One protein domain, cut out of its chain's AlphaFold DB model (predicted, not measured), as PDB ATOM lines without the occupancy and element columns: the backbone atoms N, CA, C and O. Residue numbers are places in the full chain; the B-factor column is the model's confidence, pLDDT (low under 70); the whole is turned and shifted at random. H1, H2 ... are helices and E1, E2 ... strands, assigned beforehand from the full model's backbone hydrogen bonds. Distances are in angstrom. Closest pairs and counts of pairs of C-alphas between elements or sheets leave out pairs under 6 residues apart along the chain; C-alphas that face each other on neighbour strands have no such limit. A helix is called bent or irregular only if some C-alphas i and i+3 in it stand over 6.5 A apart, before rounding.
ATOM      1  N   TYR A   5      30.413 -28.183  -9.553       54.16
ATOM      2  CA  TYR A   5      30.548 -29.452  -8.815       54.16
ATOM      3  C   TYR A   5      30.184 -29.368  -7.319       54.16
ATOM      4  O   TYR A   5      29.648 -30.330  -6.775       54.16
ATOM      5  N   ALA A   6      30.438 -28.238  -6.649       52.84
ATOM      6  CA  ALA A   6      30.113 -28.064  -5.229       52.84
ATOM      7  C   ALA A   6      28.598 -27.958  -4.954       52.84
ATOM      8  O   ALA A   6      28.140 -28.415  -3.911       52.84
ATOM      9  N   GLN A   7      27.819 -27.413  -5.896       54.09
ATOM     10  CA  GLN A   7      26.351 -27.398  -5.826       54.09
ATOM     11  C   GLN A   7      25.779 -28.797  -6.098       54.09
ATOM     12  O   GLN A   7      24.959 -29.281  -5.323       54.09
ATOM     13  N   VAL A   8      26.290 -29.506  -7.115       60.94
ATOM     14  CA  VAL A   8      25.845 -30.883  -7.411       60.94
ATOM     15  C   VAL A   8      26.152 -31.844  -6.244       60.94
ATOM     16  O   VAL A   8      25.387 -32.769  -5.991       60.94
ATOM     17  N   LYS A   9      27.212 -31.592  -5.456       58.06
ATOM     18  CA  LYS A   9      27.535 -32.367  -4.240       58.06
ATOM     19  C   LYS A   9      26.416 -32.411  -3.196       58.06
ATOM     20  O   LYS A   9      26.224 -33.480  -2.627       58.06
ATOM     21  N   LYS A  10      25.690 -31.310  -2.948       55.53
ATOM     22  CA  LYS A  10      24.558 -31.319  -1.999       55.53
ATOM     23  C   LYS A  10      23.408 -32.200  -2.500       55.53
ATOM     24  O   LYS A  10      22.856 -32.964  -1.718       55.53
ATOM     25  N   ASN A  11      23.147 -32.182  -3.807       71.56
ATOM     26  CA  ASN A  11      22.077 -32.980  -4.411       71.56
ATOM     27  C   ASN A  11      22.380 -34.483  -4.416       71.56
ATOM     28  O   ASN A  11      21.463 -35.279  -4.299       71.56
ATOM     29  N   TYR A  12      23.640 -34.912  -4.532       78.75
ATOM     30  CA  TYR A  12      23.950 -36.348  -4.603       78.75
ATOM     31  C   TYR A  12      23.563 -37.119  -3.333       78.75
ATOM     32  O   TYR A  12      23.039 -38.226  -3.448       78.75
ATOM     33  N   ALA A  13      23.750 -36.535  -2.146       77.44
ATOM     34  CA  ALA A  13      23.316 -37.158  -0.896       77.44
ATOM     35  C   ALA A  13      21.780 -37.274  -0.821       77.44
ATOM     36  O   ALA A  13      21.262 -38.321  -0.440       77.44
ATOM     37  N   GLU A  14      21.049 -36.240  -1.252       84.00
ATOM     38  CA  GLU A  14      19.577 -36.247  -1.328       84.00
ATOM     39  C   GLU A  14      19.052 -37.242  -2.373       84.00
ATOM     40  O   GLU A  14      18.041 -37.906  -2.162       84.00
ATOM     41  N   LEU A  15      19.784 -37.411  -3.476       83.50
ATOM     42  CA  LEU A  15      19.519 -38.413  -4.508       83.50
ATOM     43  C   LEU A  15      19.892 -39.838  -4.061       83.50
ATOM     44  O   LEU A  15      19.650 -40.785  -4.804       83.50
ATOM     45  N   GLY A  16      20.460 -40.017  -2.864       87.38
ATOM     46  CA  GLY A  16      20.779 -41.318  -2.277       87.38
ATOM     47  C   GLY A  16      22.144 -41.892  -2.664       87.38
ATOM     48  O   GLY A  16      22.393 -43.066  -2.396       87.38
ATOM     49  N   TYR A  17      23.023 -41.105  -3.290       88.56
ATOM     50  CA  TYR A  17      24.400 -41.520  -3.560       88.56
ATOM     51  C   TYR A  17      25.215 -41.489  -2.268       88.56
ATOM     52  O   TYR A  17      25.160 -40.527  -1.503       88.56
ATOM     53  N   ILE A  18      26.015 -42.530  -2.051       87.75
ATOM     54  CA  ILE A  18      26.937 -42.597  -0.918       87.75
ATOM     55  C   ILE A  18      28.319 -42.094  -1.330       87.75
ATOM     56  O   ILE A  18      28.673 -42.023  -2.511       87.75
ATOM     57  N   ARG A  19      29.137 -41.731  -0.345       85.12
ATOM     58  CA  ARG A  19      30.534 -41.371  -0.597       85.12
ATOM     59  C   ARG A  19      31.256 -42.544  -1.268       85.12
ATOM     60  O   ARG A  19      31.152 -43.679  -0.817       85.12
ATOM     61  N   GLY A  20      31.971 -42.262  -2.349       83.44
ATOM     62  CA  GLY A  20      32.603 -43.252  -3.217       83.44
ATOM     63  C   GLY A  20      31.722 -43.751  -4.369       83.44
ATOM     64  O   GLY A  20      32.244 -44.435  -5.245       83.44
ATOM     65  N   SER A  21      30.429 -43.399  -4.435       87.38
ATOM     66  CA  SER A  21      29.566 -43.808  -5.550       87.38
ATOM     67  C   SER A  21      30.059 -43.255  -6.887       87.38
ATOM     68  O   SER A  21      30.360 -42.066  -7.011       87.38
ATOM     69  N   ILE A  22      30.078 -44.104  -7.913       87.81
ATOM     70  CA  ILE A  22      30.364 -43.696  -9.289       87.81
ATOM     71  C   ILE A  22      29.149 -42.942  -9.834       87.81
ATOM     72  O   ILE A  22      28.071 -43.514  -9.970       87.81
ATOM     73  N   VAL A  23      29.328 -41.664 -10.163       88.62
ATOM     74  CA  VAL A  23      28.262 -40.809 -10.720       88.62
ATOM     75  C   VAL A  23      28.355 -40.681 -12.240       88.62
ATOM     76  O   VAL A  23      27.404 -40.250 -12.887       88.62
ATOM     77  N   ARG A  24      29.505 -41.044 -12.828       87.50
ATOM     78  CA  ARG A  24      29.745 -40.935 -14.270       87.50
ATOM     79  C   ARG A  24      30.897 -41.821 -14.722       87.50
ATOM     80  O   ARG A  24      31.963 -41.793 -14.105       87.50
ATOM     81  N   VAL A  25      30.700 -42.525 -15.830       88.88
ATOM     82  CA  VAL A  25      31.717 -43.310 -16.536       88.88
ATOM     83  C   VAL A  25      31.732 -42.852 -17.987       88.88
ATOM     84  O   VAL A  25      30.723 -42.977 -18.673       88.88
ATOM     85  N   ARG A  26      32.864 -42.324 -18.461       87.88
ATOM     86  CA  ARG A  26      33.058 -42.008 -19.882       87.88
ATOM     87  C   ARG A  26      34.202 -42.828 -20.455       87.88
ATOM     88  O   ARG A  26      35.317 -42.774 -19.939       87.88
ATOM     89  N   MET A  27      33.915 -43.548 -21.529       87.12
ATOM     90  CA  MET A  27      34.826 -44.412 -22.267       87.12
ATOM     91  C   MET A  27      35.042 -43.813 -23.652       87.12
ATOM     92  O   MET A  27      34.082 -43.645 -24.398       87.12
ATOM     93  N   LYS A  28      36.290 -43.487 -23.994       86.75
ATOM     94  CA  LYS A  28      36.651 -42.986 -25.323       86.75
ATOM     95  C   LYS A  28      37.754 -43.840 -25.931       86.75
ATOM     96  O   LYS A  28      38.803 -44.003 -25.301       86.75
ATOM     97  N   ASN A  29      37.517 -44.332 -27.147       85.25
ATOM     98  CA  ASN A  29      38.368 -45.285 -27.857       85.25
ATOM     99  C   ASN A  29      38.747 -46.475 -26.952       85.25
ATOM    100  O   ASN A  29      39.926 -46.775 -26.769       85.25
ATOM    101  N   PHE A  30      37.753 -47.087 -26.299       81.44
ATOM    102  CA  PHE A  30      37.936 -48.168 -25.328       81.44
ATOM    103  C   PHE A  30      37.287 -49.459 -25.834       81.44
ATOM    104  O   PHE A  30      36.062 -49.595 -25.812       81.44
ATOM    105  N   LEU A  31      38.114 -50.431 -26.234       83.06
ATOM    106  CA  LEU A  31      37.691 -51.725 -26.783       83.06
ATOM    107  C   LEU A  31      36.646 -51.572 -27.904       83.06
ATOM    108  O   LEU A  31      36.989 -51.223 -29.024       83.06
ATOM    109  N   THR A  32      35.377 -51.844 -27.598       82.06
ATOM    110  CA  THR A  32      34.242 -51.810 -28.533       82.06
ATOM    111  C   THR A  32      33.495 -50.470 -28.541       82.06
ATOM    112  O   THR A  32      32.510 -50.339 -29.261       82.06
ATOM    113  N   TYR A  33      33.937 -49.480 -27.754       83.12
ATOM    114  CA  TYR A  33      33.321 -48.154 -27.654       83.12
ATOM    115  C   TYR A  33      34.212 -47.049 -28.238       83.12
ATOM    116  O   TYR A  33      35.319 -46.819 -27.747       83.12
ATOM    117  N   ASP A  34      33.678 -46.286 -29.195       85.88
ATOM    118  CA  ASP A  34      34.327 -45.082 -29.736       85.88
ATOM    119  C   ASP A  34      34.176 -43.872 -28.791       85.88
ATOM    120  O   ASP A  34      35.165 -43.280 -28.357       85.88
ATOM    121  N   ASP A  35      32.946 -43.529 -28.403       87.31
ATOM    122  CA  ASP A  35      32.639 -42.576 -27.323       87.31
ATOM    123  C   ASP A  35      31.329 -43.013 -26.658       87.31
ATOM    124  O   ASP A  35      30.276 -43.070 -27.295       87.31
ATOM    125  N   CYS A  36      31.398 -43.376 -25.382       87.69
ATOM    126  CA  CYS A  36      30.249 -43.808 -24.599       87.69
ATOM    127  C   CYS A  36      30.300 -43.165 -23.216       87.69
ATOM    128  O   CYS A  36      31.332 -43.174 -22.543       87.69
ATOM    129  N   GLU A  37      29.168 -42.626 -22.776       87.88
ATOM    130  CA  GLU A  37      29.009 -42.024 -21.461       87.88
ATOM    131  C   GLU A  37      27.804 -42.629 -20.746       87.88
ATOM    132  O   GLU A  37      26.724 -42.768 -21.315       87.88
ATOM    133  N   VAL A  38      28.014 -43.003 -19.486       87.94
ATOM    134  CA  VAL A  38      27.015 -43.635 -18.629       87.94
ATOM    135  C   VAL A  38      26.970 -42.886 -17.303       87.94
ATOM    136  O   VAL A  38      28.010 -42.605 -16.704       87.94
ATOM    137  N   THR A  39      25.767 -42.585 -16.824       88.94
ATOM    138  CA  THR A  39      25.514 -41.953 -15.519       88.94
ATOM    139  C   THR A  39      24.750 -42.929 -14.627       88.94
ATOM    140  O   THR A  39      23.521 -42.994 -14.714       88.94
ATOM    141  N   PRO A  40      25.452 -43.737 -13.810       87.81
ATOM    142  CA  PRO A  40      24.809 -44.716 -12.945       87.81
ATOM    143  C   PRO A  40      23.960 -44.046 -11.862       87.81
ATOM    144  O   PRO A  40      24.289 -42.970 -11.361       87.81
ATOM    145  N   GLY A  41      22.881 -44.716 -11.470       88.19
ATOM    146  CA  GLY A  41      22.075 -44.380 -10.306       88.19
ATOM    147  C   GLY A  41      22.781 -44.689  -8.973       88.19
ATOM    148  O   GLY A  41      23.800 -45.378  -8.947       88.19
ATOM    149  N   PRO A  42      22.214 -44.235  -7.845       86.25
ATOM    150  CA  PRO A  42      22.799 -44.334  -6.499       86.25
ATOM    151  C   PRO A  42      22.873 -45.752  -5.908       86.25
ATOM    152  O   PRO A  42      23.620 -45.991  -4.961       86.25
ATOM    153  N   LYS A  43      22.062 -46.683  -6.421       87.44
ATOM    154  CA  LYS A  43      21.885 -48.037  -5.875       87.44
ATOM    155  C   LYS A  43      22.423 -49.080  -6.863       87.44
ATOM    156  O   LYS A  43      23.514 -48.932  -7.408       87.44
ATOM    157  N   LEU A  44      21.665 -50.146  -7.101       89.44
ATOM    158  CA  LEU A  44      22.014 -51.182  -8.062       89.44
ATOM    159  C   LEU A  44      21.820 -50.669  -9.492       89.44
ATOM    160  O   LEU A  44      20.728 -50.242  -9.861       89.44
ATOM    161  N   ASN A  45      22.873 -50.771 -10.299       89.75
ATOM    162  CA  ASN A  45      22.827 -50.536 -11.736       89.75
ATOM    163  C   ASN A  45      23.068 -51.864 -12.447       89.75
ATOM    164  O   ASN A  45      24.007 -52.580 -12.104       89.75
ATOM    165  N   VAL A  46      22.234 -52.186 -13.434       91.06
ATOM    166  CA  VAL A  46      22.346 -53.432 -14.201       91.06
ATOM    167  C   VAL A  46      22.600 -53.086 -15.663       91.06
ATOM    168  O   VAL A  46      21.815 -52.373 -16.282       91.06
ATOM    169  N   VAL A  47      23.702 -53.595 -16.215       88.38
ATOM    170  CA  VAL A  47      24.067 -53.418 -17.625       88.38
ATOM    171  C   VAL A  47      23.630 -54.660 -18.399       88.38
ATOM    172  O   VAL A  47      24.159 -55.749 -18.180       88.38
ATOM    173  N   ILE A  48      22.666 -54.502 -19.307       90.50
ATOM    174  CA  ILE A  48      22.056 -55.595 -20.080       90.50
ATOM    175  C   ILE A  48      22.232 -55.317 -21.573       90.50
ATOM    176  O   ILE A  48      22.251 -54.168 -22.005       90.50
ATOM    177  N   GLY A  49      22.369 -56.371 -22.377       88.44
ATOM    178  CA  GLY A  49      22.446 -56.251 -23.829       88.44
ATOM    179  C   GLY A  49      22.889 -57.545 -24.520       88.44
ATOM    180  O   GLY A  49      23.441 -58.427 -23.855       88.44
ATOM    181  N   PRO A  50      22.695 -57.653 -25.844       89.94
ATOM    182  CA  PRO A  50      23.149 -58.779 -26.669       89.94
ATOM    183  C   PRO A  50      24.645 -59.100 -26.539       89.94
ATOM    184  O   PRO A  50      25.444 -58.273 -26.099       89.94
ATOM    185  N   ASN A  51      25.061 -60.304 -26.924       87.44
ATOM    186  CA  ASN A  51      26.484 -60.658 -26.948       87.44
ATOM    187  C   ASN A  51      27.255 -59.764 -27.935       87.44
ATOM    188  O   ASN A  51      26.732 -59.395 -28.979       87.44
ATOM    189  N   GLY A  52      28.487 -59.382 -27.578       83.19
ATOM    190  CA  GLY A  52      29.339 -58.514 -28.405       83.19
ATOM    191  C   GLY A  52      29.153 -57.001 -28.217       83.19
ATOM    192  O   GLY A  52      29.971 -56.240 -28.711       83.19
ATOM    193  N   THR A  53      28.169 -56.535 -27.440       84.88
ATOM    194  CA  THR A  53      27.889 -55.088 -27.267       84.88
ATOM    195  C   THR A  53      28.828 -54.340 -26.311       84.88
ATOM    196  O   THR A  53      28.517 -53.231 -25.894       84.88
ATOM    197  N   GLY A  54      29.932 -54.952 -25.873       84.12
ATOM    198  CA  GLY A  54      30.889 -54.271 -24.993       84.12
ATOM    199  C   GLY A  54      30.509 -54.195 -23.507       84.12
ATOM    200  O   GLY A  54      31.073 -53.395 -22.767       84.12
ATOM    201  N   LYS A  55      29.590 -55.025 -23.001       89.56
ATOM    202  CA  LYS A  55      29.265 -55.052 -21.554       89.56
ATOM    203  C   LYS A  55      30.479 -55.397 -20.691       89.56
ATOM    204  O   LYS A  55      30.796 -54.667 -19.759       89.56
ATOM    205  N   SER A  56      31.205 -56.457 -21.059       88.94
ATOM    206  CA  SER A  56      32.453 -56.826 -20.385       88.94
ATOM    207  C   SER A  56      33.476 -55.696 -20.482       88.94
ATOM    208  O   SER A  56      34.156 -55.424 -19.503       88.94
ATOM    209  N   ALA A  57      33.544 -54.985 -21.614       87.31
ATOM    210  CA  ALA A  57      34.410 -53.816 -21.759       87.31
ATOM    211  C   ALA A  57      34.064 -52.721 -20.733       87.31
ATOM    212  O   ALA A  57      34.955 -52.221 -20.056       87.31
ATOM    213  N   MET A  58      32.780 -52.417 -20.526       86.31
ATOM    214  CA  MET A  58      32.356 -51.455 -19.504       86.31
ATOM    215  C   MET A  58      32.792 -51.875 -18.092       86.31
ATOM    216  O   MET A  58      33.306 -51.053 -17.336       86.31
ATOM    217  N   THR A  59      32.657 -53.157 -17.745       86.19
ATOM    218  CA  THR A  59      33.135 -53.679 -16.455       86.19
ATOM    219  C   THR A  59      34.653 -53.541 -16.312       86.19
ATOM    220  O   THR A  59      35.119 -53.065 -15.279       86.19
ATOM    221  N   HIS A  60      35.428 -53.867 -17.352       84.88
ATOM    222  CA  HIS A  60      36.885 -53.690 -17.337       84.88
ATOM    223  C   HIS A  60      37.279 -52.219 -17.165       84.88
ATOM    224  O   HIS A  60      38.168 -51.916 -16.375       84.88
ATOM    225  N   ALA A  61      36.590 -51.297 -17.843       84.50
ATOM    226  CA  ALA A  61      36.840 -49.864 -17.716       84.50
ATOM    227  C   ALA A  61      36.655 -49.367 -16.269       84.50
ATOM    228  O   ALA A  61      37.438 -48.536 -15.804       84.50
ATOM    229  N   ILE A  62      35.653 -49.896 -15.555       85.31
ATOM    230  CA  ILE A  62      35.414 -49.597 -14.136       85.31
ATOM    231  C   ILE A  62      36.525 -50.171 -13.259       85.31
ATOM    232  O   ILE A  62      37.091 -49.444 -12.445       85.31
ATOM    233  N   CYS A  63      36.886 -51.441 -13.452       84.31
ATOM    234  CA  CYS A  63      37.957 -52.078 -12.687       84.31
ATOM    235  C   CYS A  63      39.293 -51.338 -12.841       84.31
ATOM    236  O   CYS A  63      39.945 -51.052 -11.839       84.31
ATOM    237  N   LEU A  64      39.672 -50.971 -14.069       81.62
ATOM    238  CA  LEU A  64      40.907 -50.232 -14.346       81.62
ATOM    239  C   LEU A  64      40.928 -48.861 -13.665       81.62
ATOM    240  O   LEU A  64      41.902 -48.501 -13.009       81.62
ATOM    241  N   ALA A  65      39.837 -48.105 -13.762       76.75
ATOM    242  CA  ALA A  65      39.751 -46.784 -13.147       76.75
ATOM    243  C   ALA A  65      39.729 -46.818 -11.606       76.75
ATOM    244  O   ALA A  65      40.106 -45.833 -10.975       76.75
ATOM    245  N   CYS A  66      39.333 -47.937 -10.993       76.94
ATOM    246  CA  CYS A  66      39.400 -48.150  -9.544       76.94
ATOM    247  C   CYS A  66      40.739 -48.746  -9.058       76.94
ATOM    248  O   CYS A  66      40.847 -49.079  -7.880       76.94
ATOM    249  N   GLY A  67      41.757 -48.860  -9.922       70.31
ATOM    250  CA  GLY A  67      43.092 -49.355  -9.557       70.31
ATOM    251  C   GLY A  67      43.381 -50.807  -9.954       70.31
ATOM    252  O   GLY A  67      44.333 -51.398  -9.450       70.31
ATOM    253  N   GLY A  68      42.576 -51.401 -10.838       63.31
ATOM    254  CA  GLY A  68      42.868 -52.703 -11.437       63.31
ATOM    255  C   GLY A  68      44.123 -52.666 -12.318       63.31
ATOM    256  O   GLY A  68      44.370 -51.690 -13.023       63.31
ATOM    257  N   SER A  69      44.913 -53.742 -12.281       57.00
ATOM    258  CA  SER A  69      46.105 -53.908 -13.124       57.00
ATOM    259  C   SER A  69      45.715 -54.188 -14.580       57.00
ATOM    260  O   SER A  69      44.816 -54.986 -14.841       57.00
ATOM    261  N   THR A  70      46.415 -53.574 -15.537       56.84
ATOM    262  CA  THR A  70      46.245 -53.774 -16.991       56.84
ATOM    263  C   THR A  70      46.936 -55.041 -17.516       56.84
ATOM    264  O   THR A  70      47.172 -55.143 -18.714       56.84
ATOM    265  N   GLY A  71      47.287 -55.996 -16.645       50.69
ATOM    266  CA  GLY A  71      48.191 -57.118 -16.952       50.69
ATOM    267  C   GLY A  71      47.826 -57.975 -18.173       50.69
ATOM    268  O   GLY A  71      48.727 -58.526 -18.794       50.69
ATOM    269  N   ASP A  72      46.549 -58.010 -18.565       51.09
ATOM    270  CA  ASP A  72      46.053 -58.835 -19.678       51.09
ATOM    271  C   ASP A  72      45.542 -58.020 -20.883       51.09
ATOM    272  O   ASP A  72      45.079 -58.581 -21.877       51.09
ATOM    273  N   ILE A  73      45.596 -56.686 -20.815       54.19
ATOM    274  CA  ILE A  73      45.040 -55.793 -21.834       54.19
ATOM    275  C   ILE A  73      46.217 -54.998 -22.384       54.19
ATOM    276  O   ILE A  73      46.694 -54.070 -21.738       54.19
ATOM    277  N   GLY A  74      46.719 -55.421 -23.549       47.84
ATOM    278  CA  GLY A  74      47.833 -54.778 -24.249       47.84
ATOM    279  C   GLY A  74      47.685 -53.256 -24.330       47.84
ATOM    280  O   GLY A  74      46.593 -52.722 -24.167       47.84
ATOM    281  N   GLU A  75      48.801 -52.573 -24.560       48.62
ATOM    282  CA  GLU A  75      49.017 -51.122 -24.493       48.62
ATOM    283  C   GLU A  75      48.110 -50.299 -25.444       48.62
ATOM    284  O   GLU A  75      48.555 -49.658 -26.390       48.62
ATOM    285  N   TYR A  76      46.801 -50.304 -25.213       48.28
ATOM    286  CA  TYR A  76      45.859 -49.394 -25.841       48.28
ATOM    287  C   TYR A  76      45.760 -48.160 -24.945       48.28
ATOM    288  O   TYR A  76      45.357 -48.244 -23.784       48.28
ATOM    289  N   ILE A  77      46.133 -46.992 -25.474       51.09
ATOM    290  CA  ILE A  77      45.935 -45.697 -24.806       51.09
ATOM    291  C   ILE A  77      44.426 -45.404 -24.797       51.09
ATOM    292  O   ILE A  77      43.909 -44.639 -25.611       51.09
ATOM    293  N   CYS A  78      43.693 -46.043 -23.890       50.78
ATOM    294  CA  CYS A  78      42.263 -45.841 -23.729       50.78
ATOM    295  C   CYS A  78      41.998 -44.859 -22.588       50.78
ATOM    296  O   CYS A  78      42.539 -44.982 -21.489       50.78
ATOM    297  N   LYS A  79      41.131 -43.873 -22.833       61.06
ATOM    298  CA  LYS A  79      40.769 -42.875 -21.822       61.06
ATOM    299  C   LYS A  79      39.447 -43.275 -21.180       61.06
ATOM    300  O   LYS A  79      38.386 -43.065 -21.765       61.06
ATOM    301  N   CYS A  80      39.525 -43.831 -19.974       66.06
ATOM    302  CA  CYS A  80      38.378 -43.965 -19.081       66.06
ATOM    303  C   CYS A  80      38.417 -42.825 -18.058       66.06
ATOM    304  O   CYS A  80      39.405 -42.661 -17.343       66.06
ATOM    305  N   LEU A  81      37.358 -42.019 -18.001       76.50
ATOM    306  CA  LEU A  81      37.195 -40.987 -16.983       76.50
ATOM    307  C   LEU A  81      36.030 -41.374 -16.077       76.50
ATOM    308  O   LEU A  81      34.869 -41.302 -16.488       76.50
ATOM    309  N   ILE A  82      36.352 -41.740 -14.837       80.19
ATOM    310  CA  ILE A  82      35.361 -42.001 -13.795       80.19
ATOM    311  C   ILE A  82      35.275 -40.801 -12.868       80.19
ATOM    312  O   ILE A  82      36.276 -40.254 -12.414       80.19
ATOM    313  N   THR A  83      34.046 -40.363 -12.621       81.50
ATOM    314  CA  THR A  83      33.748 -39.339 -11.622       81.50
ATOM    315  C   THR A  83      33.042 -40.015 -10.455       81.50
ATOM    316  O   THR A  83      31.992 -40.629 -10.649       81.50
ATOM    317  N   CYS A  84      33.604 -39.887  -9.254       78.50
ATOM    318  CA  CYS A  84      32.992 -40.378  -8.022       78.50
ATOM    319  C   CYS A  84      32.422 -39.226  -7.192       78.50
ATOM    320  O   CYS A  84      32.947 -38.108  -7.202       78.50
ATOM    321  N   HIS A  85      31.361 -39.512  -6.443       77.81
ATOM    322  CA  HIS A  85      30.907 -38.664  -5.351       77.81
ATOM    323  C   HIS A  85      31.911 -38.778  -4.193       77.81
ATOM    324  O   HIS A  85      32.127 -39.872  -3.679       77.81
ATOM    325  N   LEU A  86      32.558 -37.674  -3.807       69.31
ATOM    326  CA  LEU A  86      33.602 -37.627  -2.766       69.31
ATOM    327  C   LEU A  86      33.223 -36.744  -1.587       69.31
ATOM    328  O   LEU A  86      32.716 -35.624  -1.850       69.31
TER     329      LEU A  86
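This is residues 5 to 86 of the 86 residues of the protein "AAA_23 domain-containing protein" of archaeon (UniProt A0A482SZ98). A small three-stranded antiparallel sheet has one helix, H2, lying across one of its faces, and its other face is bare of helices; a second helix, H1, sits off the sheet, beyond the end where E1 begins and E3 ends. Two long links without named elements join the parts: residues 39 to 54 lead from the sheet to H2, and residues 66 to 78 lead from H2 back to the sheet, with Gly 74 far from H1. The printed part has 82 residues with two named helices and three named strands, in the order H1, E1, E2, H2, E3; the sheet runs E2, E1, E3, and the class is mixed, helices and strands. The whole is only just compact, close to loose, with a radius of gyration of the C-alphas of 13.8 A, and it spans 39 by 26 by 20 A.

The printed part begins with H1, residues 5 to 14, which is not on the sheet. A short link leads to E1, residues 22 to 30, the inner strand. E1 and E2, residues 33 to 38, form a hairpin with a tight link. They are antiparallel, with 174 degrees between their directions; C-alphas 37 and 26 face each other at 4.3 A, and N 27 and O 36, 2.8 A, and N 36 and O 27, 2.9 A, are within hydrogen-bond range. A long link follows to H2, residues 55 to 65, and another long link to E3, residues 79 to 84. E3 is the antiparallel neighbour of E1, at 178 degrees; C-alphas 25 and 82 face each other at 4.7 A, and N 81 and O 26, 2.9 A, and N 26 and O 81, 3.0 A, are within hydrogen-bond range. E2 and E3 are the edge strands. H2 is on the sheet, at a height over the sheet of 8.7 A. It runs across the strands, at 72 degrees to E3 on the local plane. It lies over E3 and, only just, over E2 and E1, with 3 of its 11 C-alphas on each of these two. Its closest C-alphas to E3 are those of Ala 61 and Cys 80, 6.2 A apart, and to E1 those of Ala 61 and Met 27, 7.4 A apart. E2, H2 and E3 form a split strand-helix-strand unit, two strands running the same way with E1 between them, and its crossover is right-handed. With H2 on one face, the sheet and helix make two layers. H1 is apart from E2, H2 and E3. In H2 every O i to N i+4 pair is within hydrogen-bond range; in H1 2 of 6 are, beside 4 of 7 O i to N i+3 pairs.

H1 begins at C-alpha 5, (30.548, -29.452, -8.815), and is 14.9 A long to C-alpha 14. It is neither bent nor irregular, but only just: C-alphas 10 and 13 are 6.1 A apart. E1, residues 22 to 30, is 18.3 A long and begins at C-alpha 22, (30.364, -43.696, -9.289). E2, residues 33 to 38, is 11.9 A long. H2, residues 55 to 65, is 15.8 A long. E3, residues 79 to 84, is 16.0 A long and ends at C-alpha 84, (32.992, -40.378, -8.022).

The two C-alphas farthest apart are those of Glu 14 and Gly 74, at 40.8 A, while the C-alphas of Tyr 5 and Leu 86, the first and last printed residues, are 10.6 A apart. The printed part has no cut, and Leu 86 is the chain's last residue. The links from E2 to H2, 16 residues, and from H2 to E3, 13 residues, are long. The mean pLDDT of the printed part is 77.8; residues 5 to 10, 68 to 80 and 86 are under 70.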